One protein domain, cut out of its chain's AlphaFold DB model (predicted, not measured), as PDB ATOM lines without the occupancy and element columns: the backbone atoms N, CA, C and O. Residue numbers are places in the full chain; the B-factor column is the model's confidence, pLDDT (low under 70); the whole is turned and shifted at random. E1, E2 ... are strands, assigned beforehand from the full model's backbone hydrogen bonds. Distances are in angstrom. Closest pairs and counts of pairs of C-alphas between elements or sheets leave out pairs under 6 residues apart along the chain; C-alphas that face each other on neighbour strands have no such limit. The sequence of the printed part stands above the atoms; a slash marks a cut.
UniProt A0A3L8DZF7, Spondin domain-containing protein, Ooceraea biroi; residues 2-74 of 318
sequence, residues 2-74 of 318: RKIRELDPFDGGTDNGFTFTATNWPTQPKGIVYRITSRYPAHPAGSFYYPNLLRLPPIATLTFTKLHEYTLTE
ATOM      1  N   ARG A   2       7.223 -11.181 -23.171       83.38
ATOM      2  CA  ARG A   2       7.444  -9.724 -23.192       83.38
ATOM      3  C   ARG A   2       6.953  -9.171 -24.529       83.38
ATOM      4  O   ARG A   2       7.319  -9.701 -25.570       83.38
ATOM      5  N   LYS A   3       6.111  -8.139 -24.507       91.75
ATOM      6  CA  LYS A   3       5.525  -7.511 -25.698       91.75
ATOM      7  C   LYS A   3       5.731  -6.007 -25.633       91.75
ATOM      8  O   LYS A   3       5.380  -5.389 -24.637       91.75
ATOM      9  N   ILE A   4       6.289  -5.430 -26.688       90.62
ATOM     10  CA  ILE A   4       6.596  -3.999 -26.767       90.62
ATOM     11  C   ILE A   4       5.646  -3.340 -27.776       90.62
ATOM     12  O   ILE A   4       5.286  -3.946 -28.794       90.62
ATOM     13  N   ARG A   5       5.174  -2.132 -27.461       92.75
ATOM     14  CA  ARG A   5       4.279  -1.325 -28.292       92.75
ATOM     15  C   ARG A   5       4.690   0.138 -28.256       92.75
ATOM     16  O   ARG A   5       4.761   0.731 -27.189       92.75
ATOM     17  N   GLU A   6       4.918   0.705 -29.425       93.69
ATOM     18  CA  GLU A   6       5.135   2.138 -29.606       93.69
ATOM     19  C   GLU A   6       3.803   2.888 -29.549       93.69
ATOM     20  O   GLU A   6       2.770   2.366 -29.982       93.69
ATOM     21  N   LEU A   7       3.828   4.101 -29.006       91.81
ATOM     22  CA  LEU A   7       2.667   4.969 -28.868       91.81
ATOM     23  C   LEU A   7       2.836   6.248 -29.681       91.81
ATOM     24  O   LEU A   7       3.909   6.851 -29.719       91.81
ATOM     25  N   ASP A   8       1.726   6.686 -30.260       92.69
ATOM     26  CA  ASP A   8       1.581   7.955 -30.963       92.69
ATOM     27  C   ASP A   8       0.679   8.905 -30.149       92.69
ATOM     28  O   ASP A   8      -0.141   8.433 -29.355       92.69
ATOM     29  N   PRO A   9       0.790  10.231 -30.336       95.00
ATOM     30  CA  PRO A   9      -0.106  11.185 -29.691       95.00
ATOM     31  C   PRO A   9      -1.541  11.094 -30.241       95.00
ATOM     32  O   PRO A   9      -1.761  10.922 -31.442       95.00
ATOM     33  N   PHE A  10      -2.524  11.253 -29.355       95.19
ATOM     34  CA  PHE A  10      -3.949  11.335 -29.684       95.19
ATOM     35  C   PHE A  10      -4.553  12.597 -29.072       95.19
ATOM     36  O   PHE A  10      -4.217  12.972 -27.950       95.19
ATOM     37  N   ASP A  11      -5.458  13.220 -29.813       95.50
ATOM     38  CA  ASP A  11      -6.286  14.330 -29.363       95.50
ATOM     39  C   ASP A  11      -7.602  13.780 -28.797       95.50
ATOM     40  O   ASP A  11      -8.216  12.890 -29.391       95.50
ATOM     41  N   GLY A  12      -8.021  14.289 -27.637       94.38
ATOM     42  CA  GLY A  12      -9.239  13.864 -26.947       94.38
ATOM     43  C   GLY A  12     -10.545  14.411 -27.537       94.38
ATOM     44  O   GLY A  12     -11.613  13.941 -27.149       94.38
ATOM     45  N   GLY A  13     -10.485  15.394 -28.441       90.25
ATOM     46  CA  GLY A  13     -11.642  16.045 -29.059       90.25
ATOM     47  C   GLY A  13     -12.406  16.989 -28.125       90.25
ATOM     48  O   GLY A  13     -13.592  17.239 -28.338       90.25
ATOM     49  N   THR A  14     -11.774  17.471 -27.052       92.62
ATOM     50  CA  THR A  14     -12.441  18.268 -26.003       92.62
ATOM     51  C   THR A  14     -11.917  19.691 -25.856       92.62
ATOM     52  O   THR A  14     -12.598  20.506 -25.235       92.62
ATOM     53  N   ASP A  15     -10.729  19.983 -26.381       92.06
ATOM     54  CA  ASP A  15     -10.097  21.301 -26.334       92.06
ATOM     55  C   ASP A  15      -9.449  21.614 -27.695       92.06
ATOM     56  O   ASP A  15      -8.879  20.729 -28.326       92.06
ATOM     57  N   ASN A  16      -9.569  22.860 -28.151       85.88
ATOM     58  CA  ASN A  16      -9.100  23.363 -29.442       85.88
ATOM     59  C   ASN A  16      -7.700  24.004 -29.365       85.88
ATOM     60  O   ASN A  16      -7.244  24.613 -30.334       85.88
ATOM     61  N   GLY A  17      -7.020  23.931 -28.219       85.75
ATOM     62  CA  GLY A  17      -5.671  24.452 -28.043       85.75
ATOM     63  C   GLY A  17      -4.663  23.803 -28.999       85.75
ATOM     64  O   GLY A  17      -4.442  22.596 -28.974       85.75
ATOM     65  N   PHE A  18      -4.005  24.615 -29.834       76.88
ATOM     66  CA  PHE A  18      -3.071  24.127 -30.863       76.88
ATOM     67  C   PHE A  18      -1.655  23.827 -30.355       76.88
ATOM     68  O   PHE A  18      -0.907  23.076 -30.989       76.88
ATOM     69  N   THR A  19      -1.267  24.444 -29.239       83.56
ATOM     70  CA  THR A  19       0.061  24.312 -28.634       83.56
ATOM     71  C   THR A  19      -0.048  23.701 -27.246       83.56
ATOM     72  O   THR A  19      -1.078  23.797 -26.583       83.56
ATOM     73  N   PHE A  20       1.048  23.124 -26.755       85.56
ATOM     74  CA  PHE A  20       1.113  22.544 -25.406       85.56
ATOM     75  C   PHE A  20       0.739  23.522 -24.286       85.56
ATOM     76  O   PHE A  20       0.304  23.100 -23.216       85.56
ATOM     77  N   THR A  21       0.944  24.817 -24.522       88.38
ATOM     78  CA  THR A  21       0.711  25.899 -23.563       88.38
ATOM     79  C   THR A  21      -0.456  26.796 -23.969       88.38
ATOM     80  O   THR A  21      -0.565  27.908 -23.455       88.38
ATOM     81  N   ALA A  22      -1.297  26.359 -24.910       78.25
ATOM     82  CA  ALA A  22      -2.501  27.090 -25.269       78.25
ATOM     83  C   ALA A  22      -3.418  27.231 -24.045       78.25
ATOM     84  O   ALA A  22      -3.494  26.348 -23.187       78.25
ATOM     85  N   THR A  23      -4.110  28.363 -23.956       84.56
ATOM     86  CA  THR A  23      -5.192  28.546 -22.987       84.56
ATOM     87  C   THR A  23      -6.322  27.569 -23.285       84.56
ATOM     88  O   THR A  23      -6.576  27.286 -24.455       84.56
ATOM     89  N   ASN A  24      -7.030  27.108 -22.251       86.31
ATOM     90  CA  ASN A  24      -8.170  26.207 -22.429       86.31
ATOM     91  C   ASN A  24      -9.202  26.830 -23.377       86.31
ATOM     92  O   ASN A  24      -9.695  27.932 -23.122       86.31
ATOM     93  N   TRP A  25      -9.550  26.103 -24.431       87.12
ATOM     94  CA  TRP A  25     -10.555  26.510 -25.400       87.12
ATOM     95  C   TRP A  25     -11.453  25.313 -25.728       87.12
ATOM     96  O   TRP A  25     -11.112  24.507 -26.588       87.12
ATOM     97  N   PRO A  26     -12.602  25.152 -25.052       90.12
ATOM     98  CA  PRO A  26     -13.393  23.930 -25.158       90.12
ATOM     99  C   PRO A  26     -13.953  23.707 -26.570       90.12
ATOM    100  O   PRO A  26     -14.519  24.614 -27.182       90.12
ATOM    101  N   THR A  27     -13.859  22.470 -27.064       88.25
ATOM    102  CA  THR A  27     -14.447  22.059 -28.346       88.25
ATOM    103  C   THR A  27     -15.961  21.877 -28.207       88.25
ATOM    104  O   THR A  27     -16.425  21.070 -27.396       88.25
ATOM    105  N   GLN A  28     -16.747  22.600 -29.014       89.94
ATOM    106  CA  GLN A  28     -18.209  22.478 -29.070       89.94
ATOM    107  C   GLN A  28     -18.711  22.345 -30.518       89.94
ATOM    108  O   GLN A  28     -18.455  23.239 -31.325       89.94
ATOM    109  N   PRO A  29     -19.450  21.264 -30.854       92.88
ATOM    110  CA  PRO A  29     -19.705  20.073 -30.029       92.88
ATOM    111  C   PRO A  29     -18.421  19.264 -29.787       92.88
ATOM    112  O   PRO A  29     -17.457  19.402 -30.535       92.88
ATOM    113  N   LYS A  30     -18.406  18.399 -28.761       90.81
ATOM    114  CA  LYS A  30     -17.251  17.521 -28.500       90.81
ATOM    115  C   LYS A  30     -16.930  16.679 -29.738       90.81
ATOM    116  O   LYS A  30     -17.823  16.064 -30.324       90.81
ATOM    117  N   GLY A  31     -15.660  16.662 -30.114       84.81
ATOM    118  CA  GLY A  31     -15.133  15.846 -31.197       84.81
ATOM    119  C   GLY A  31     -14.921  14.391 -30.784       84.81
ATOM    120  O   GLY A  31     -15.036  14.017 -29.618       84.81
ATOM    121  N   ILE A  32     -14.592  13.559 -31.772       92.44
ATOM    122  CA  ILE A  32     -14.100  12.200 -31.531       92.44
ATOM    123  C   ILE A  32     -12.599  12.229 -31.254       92.44
ATOM    124  O   ILE A  32     -11.889  13.109 -31.738       92.44
ATOM    125  N   VAL A  33     -12.115  11.218 -30.539       92.38
ATOM    126  CA  VAL A  33     -10.678  11.000 -30.368       92.38
ATOM    127  C   VAL A  33     -10.048  10.707 -31.728       92.38
ATOM    128  O   VAL A  33     -10.538   9.851 -32.470       92.38
ATOM    129  N   TYR A  34      -8.951  11.384 -32.056       90.31
ATOM    130  CA  TYR A  34      -8.217  11.154 -33.300       90.31
ATOM    131  C   TYR A  34      -6.707  11.143 -33.066       90.31
ATOM    132  O   TYR A  34      -6.192  11.723 -32.114       90.31
ATOM    133  N   ARG A  35      -5.979  10.440 -33.937       93.25
ATOM    134  CA  ARG A  35      -4.518  10.364 -33.868       93.25
ATOM    135  C   ARG A  35      -3.907  11.646 -34.424       93.25
ATOM    136  O   ARG A  35      -4.218  12.032 -35.550       93.25
ATOM    137  N   ILE A  36      -2.994  12.248 -33.675       93.50
ATOM    138  CA  ILE A  36      -2.185  13.369 -34.149       93.50
ATOM    139  C   ILE A  36      -1.039  12.805 -35.000       93.50
ATOM    140  O   ILE A  36      -0.390  11.822 -34.639       93.50
ATOM    141  N   THR A  37      -0.800  13.408 -36.161       92.31
ATOM    142  CA  THR A  37       0.259  13.016 -37.102       92.31
ATOM    143  C   THR A  37       1.158  14.207 -37.413       92.31
ATOM    144  O   THR A  37       0.842  15.337 -37.055       92.31
ATOM    145  N   SER A  38       2.253  13.977 -38.140       91.12
ATOM    146  CA  SER A  38       3.185  15.042 -38.528       91.12
ATOM    147  C   SER A  38       2.545  16.107 -39.423       91.12
ATOM    148  O   SER A  38       3.052  17.219 -39.508       91.12
ATOM    149  N   ARG A  39       1.429  15.789 -40.091       87.44
ATOM    150  CA  ARG A  39       0.732  16.692 -41.023       87.44
ATOM    151  C   ARG A  39      -0.714  16.981 -40.627       87.44
ATOM    152  O   ARG A  39      -1.395  17.701 -41.349       87.44
ATOM    153  N   TYR A  40      -1.195  16.426 -39.516       89.88
ATOM    154  CA  TYR A  40      -2.578  16.590 -39.074       89.88
ATOM    155  C   TYR A  40      -2.670  16.694 -37.542       89.88
ATOM    156  O   TYR A  40      -2.235  15.754 -36.871       89.88
ATOM    157  N   PRO A  41      -3.267  17.769 -36.988       89.94
ATOM    158  CA  PRO A  41      -3.898  18.888 -37.697       89.94
ATOM    159  C   PRO A  41      -2.878  19.755 -38.457       89.94
ATOM    160  O   PRO A  41      -1.769  20.001 -37.986       89.94
ATOM    161  N   ALA A  42      -3.248  20.185 -39.666       84.06
ATOM    162  CA  ALA A  42      -2.361  20.903 -40.580       84.06
ATOM    163  C   ALA A  42      -2.284  22.394 -40.217       84.06
ATOM    164  O   ALA A  42      -2.882  23.235 -40.887       84.06
ATOM    165  N   HIS A  43      -1.597  22.713 -39.120       81.69
ATOM    166  CA  HIS A  43      -1.442  24.087 -38.650       81.69
ATOM    167  C   HIS A  43       0.027  24.391 -38.317       81.69
ATOM    168  O   HIS A  43       0.609  23.659 -37.518       81.69
ATOM    169  N   PRO A  44       0.631  25.480 -38.837       78.94
ATOM    170  CA  PRO A  44       2.037  25.816 -38.578       78.94
ATOM    171  C   PRO A  44       2.395  25.992 -37.098       78.94
ATOM    172  O   PRO A  44       3.500  25.657 -36.689       78.94
ATOM    173  N   ALA A  45       1.459  26.491 -36.284       78.50
ATOM    174  CA  ALA A  45       1.636  26.593 -34.831       78.50
ATOM    175  C   ALA A  45       1.314  25.288 -34.078       78.50
ATOM    176  O   ALA A  45       1.368  25.264 -32.855       78.50
ATOM    177  N   GLY A  46       0.924  24.220 -34.778       84.19
ATOM    178  CA  GLY A  46       0.612  22.940 -34.159       84.19
ATOM    179  C   GLY A  46       1.858  22.334 -33.525       84.19
ATOM    180  O   GLY A  46       2.869  22.147 -34.197       84.19
ATOM    181  N   SER A  47       1.772  21.967 -32.246       90.00
ATOM    182  CA  SER A  47       2.887  21.366 -31.498       90.00
ATOM    183  C   SER A  47       3.534  20.150 -32.181       90.00
ATOM    184  O   SER A  47       4.718  19.882 -31.985       90.00
ATOM    185  N   PHE A  48       2.754  19.411 -32.973       91.12
ATOM    186  CA  PHE A  48       3.189  18.210 -33.686       91.12
ATOM    187  C   PHE A  48       3.183  18.363 -35.216       91.12
ATOM    188  O   PHE A  48       3.235  17.364 -35.931       91.12
ATOM    189  N   TYR A  49       3.126  19.592 -35.738       86.75
ATOM    190  CA  TYR A  49       3.141  19.833 -37.178       86.75
ATOM    191  C   TYR A  49       4.578  19.900 -37.718       86.75
ATOM    192  O   TYR A  49       5.276  20.903 -37.592       86.75
ATOM    193  N   TYR A  50       5.007  18.810 -38.351       89.06
ATOM    194  CA  TYR A  50       6.312  18.640 -38.985       89.06
ATOM    195  C   TYR A  50       6.108  18.221 -40.451       89.06
ATOM    196  O   TYR A  50       6.148  17.027 -40.762       89.06
ATOM    197  N   PRO A  51       5.890  19.167 -41.385       79.94
ATOM    198  CA  PRO A  51       5.460  18.860 -42.754       79.94
ATOM    199  C   PRO A  51       6.450  17.975 -43.521       79.94
ATOM    200  O   PRO A  51       6.050  17.145 -44.340       79.94
ATOM    201  N   ASN A  52       7.739  18.089 -43.206       87.94
ATOM    202  CA  ASN A  52       8.801  17.326 -43.858       87.94
ATOM    203  C   ASN A  52       8.943  15.897 -43.306       87.94
ATOM    204  O   ASN A  52       9.610  15.074 -43.923       87.94
ATOM    205  N   LEU A  53       8.304  15.575 -42.175       82.25
ATOM    206  CA  LEU A  53       8.314  14.224 -41.619       82.25
ATOM    207  C   LEU A  53       7.157  13.397 -42.180       82.25
ATOM    208  O   LEU A  53       5.998  13.818 -42.164       82.25
ATOM    209  N   LEU A  54       7.471  12.177 -42.620       84.50
ATOM    210  CA  LEU A  54       6.477  11.218 -43.106       84.50
ATOM    211  C   LEU A  54       5.577  10.702 -41.967       84.50
ATOM    212  O   LEU A  54       4.382  10.493 -42.162       84.50
ATOM    213  N   ARG A  55       6.143  10.524 -40.767       87.38
ATOM    214  CA  ARG A  55       5.450  10.115 -39.540       87.38
ATOM    215  C   ARG A  55       6.170  10.723 -38.336       87.38
ATOM    216  O   ARG A  55       7.381  10.925 -38.383       87.38
ATOM    217  N   LEU A  56       5.432  10.994 -37.261       87.25
ATOM    218  CA  LEU A  56       6.035  11.352 -35.978       87.25
ATOM    219  C   LEU A  56       6.840  10.172 -35.412       87.25
ATOM    220  O   LEU A  56       6.377   9.030 -35.505       87.25
ATOM    221  N   PRO A  57       7.999  10.433 -34.789       89.44
ATOM    222  CA  PRO A  57       8.630   9.462 -33.909       89.44
ATOM    223  C   PRO A  57       7.665   9.039 -32.787       89.44
ATOM    224  O   PRO A  57       6.844   9.856 -32.352       89.44
ATOM    225  N   PRO A  58       7.753   7.793 -32.290       88.75
ATOM    226  CA  PRO A  58       6.982   7.364 -31.130       88.75
ATOM    227  C   PRO A  58       7.212   8.288 -29.930       88.75
ATOM    228  O   PRO A  58       8.352   8.550 -29.552       88.75
ATOM    229  N   ILE A  59       6.132   8.752 -29.298       89.94
ATOM    230  CA  ILE A  59       6.227   9.633 -28.122       89.94
ATOM    231  C   ILE A  59       6.464   8.843 -26.831       89.94
ATOM    232  O   ILE A  59       6.963   9.377 -25.843       89.94
ATOM    233  N   ALA A  60       6.097   7.561 -26.830       87.06
ATOM    234  CA  ALA A  60       6.298   6.657 -25.709       87.06
ATOM    235  C   ALA A  60       6.353   5.202 -26.183       87.06
ATOM    236  O   ALA A  60       5.897   4.862 -27.274       87.06
ATOM    237  N   THR A  61       6.881   4.325 -25.332       89.12
ATOM    238  CA  THR A  61       6.910   2.877 -25.563       89.12
ATOM    239  C   THR A  61       6.341   2.153 -24.347       89.12
ATOM    240  O   THR A  61       6.786   2.361 -23.221       89.12
ATOM    241  N   LEU A  62       5.363   1.277 -24.568       87.94
ATOM    242  CA  LEU A  62       4.797   0.391 -23.559       87.94
ATOM    243  C   LEU A  62       5.406  -0.999 -23.669       87.94
ATOM    244  O   LEU A  62       5.390  -1.620 -24.731       87.94
ATOM    245  N   THR A  63       5.886  -1.518 -22.544       89.19
ATOM    246  CA  THR A  63       6.340  -2.904 -22.430       89.19
ATOM    247  C   THR A  63       5.398  -3.670 -21.511       89.19
ATOM    248  O   THR A  63       5.285  -3.366 -20.329       89.19
ATOM    249  N   PHE A  64       4.747  -4.693 -22.053       86.56
ATOM    250  CA  PHE A  64       3.938  -5.652 -21.318       86.56
ATOM    251  C   PHE A  64       4.790  -6.879 -21.016       86.56
ATOM    252  O   PHE A  64       5.167  -7.619 -21.927       86.56
ATOM    253  N   THR A  65       5.078  -7.107 -19.742       85.25
ATOM    254  CA  THR A  65       5.787  -8.303 -19.288       85.25
ATOM    255  C   THR A  65       4.814  -9.164 -18.504       85.25
ATOM    256  O   THR A  65       4.339  -8.761 -17.445       85.25
ATOM    257  N   LYS A  66       4.509 -10.355 -19.025       84.31
ATOM    258  CA  LYS A  66       3.760 -11.367 -18.280       84.31
ATOM    259  C   LYS A  66       4.617 -11.804 -17.100       84.31
ATOM    260  O   LYS A  66       5.666 -12.408 -17.315       84.31
ATOM    261  N   LEU A  67       4.185 -11.442 -15.896       79.06
ATOM    262  CA  LEU A  67       4.922 -11.745 -14.673       79.06
ATOM    263  C   LEU A  67       4.670 -13.180 -14.229       79.06
ATOM    264  O   LEU A  67       5.629 -13.898 -13.993       79.06
ATOM    265  N   HIS A  68       3.400 -13.580 -14.168       76.44
ATOM    266  CA  HIS A  68       2.982 -14.912 -13.748       76.44
ATOM    267  C   HIS A  68       1.769 -15.372 -14.549       76.44
ATOM    268  O   HIS A  68       1.003 -14.560 -15.072       76.44
ATOM    269  N   GLU A  69       1.624 -16.684 -14.648       78.44
ATOM    270  CA  GLU A  69       0.463 -17.376 -15.189       78.44
ATOM    271  C   GLU A  69       0.007 -18.371 -14.134       78.44
ATOM    272  O   GLU A  69       0.823 -19.151 -13.649       78.44
ATOM    273  N   TYR A  70      -1.267 -18.323 -13.766       74.38
ATOM    274  CA  TYR A  70      -1.854 -19.282 -12.842       74.38
ATOM    275  C   TYR A  70      -2.847 -20.125 -13.628       74.38
ATOM    276  O   TYR A  70      -3.762 -19.585 -14.249       74.38
ATOM    277  N   THR A  71      -2.654 -21.438 -13.616       66.06
ATOM    278  CA  THR A  71      -3.618 -22.398 -14.149       66.06
ATOM    279  C   THR A  71      -4.428 -22.949 -12.991       66.06
ATOM    280  O   THR A  71      -3.858 -23.463 -12.028       66.06
ATOM    281  N   LEU A  72      -5.750 -22.833 -13.077       50.94
ATOM    282  CA  LEU A  72      -6.655 -23.444 -12.115       50.94
ATOM    283  C   LEU A  72      -6.830 -24.904 -12.536       50.94
ATOM    284  O   LEU A  72      -7.382 -25.180 -13.598       50.94
ATOM    285  N   THR A  73      -6.282 -25.837 -11.765       52.75
ATOM    286  CA  THR A  73      -6.516 -27.265 -11.984       52.75
ATOM    287  C   THR A  73      -7.890 -27.602 -11.419       52.75
ATOM    288  O   THR A  73      -8.060 -27.690 -10.203       52.75
ATOM    289  N   GLU A  74      -8.884 -27.737 -12.292       51.69
ATOM    290  CA  GLU A  74     -10.169 -28.322 -11.927       51.69
ATOM    291  C   GLU A  74      -9.972 -29.803 -11.599       51.69
ATOM    292  O   GLU A  74      -9.837 -30.637 -12.489       51.69
TER     293      GLU A  74
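Overview. This is residues 2 to 74 of the 318 residues of the protein "Spondin domain-containing protein" of Ooceraea biroi (UniProt A0A3L8DZF7). What is the shape? There is little regular structure: an antiparallel hairpin, E1 then E2, has a head of loops within residues 8 to 59 at one end, and residues 68 to 74 stick out beyond the other. What makes it up? Of 73 printed residues, 12 are in two named strands, with no named helix: all strand. The whole is extended, with radius of gyration of the C-alphas 18.1 A and spans 59 by 32 by 19 A.

Arrangement. How do E1, residues 2 to 7, and E2, residues 60 to 65, run? They are antiparallel, with 161 degrees between directions. Which atoms pair? N 3 and O 64, 2.8 A apart, are within hydrogen-bond range.

Along the chain. Where does E1 begin? C-alpha 2 is at (7.444, -9.724, -23.192); first to last C-alpha is 16.5 A. Where does E2 end? C-alpha 65 is at (5.787, -8.303, -19.288); first to last C-alpha is 16.3 A.

Size, cuts and confidence. Any cut? The printed part has no cut; the 52-residue link is long. Where is confidence low? Residues 71 to 74 have pLDDT under 70.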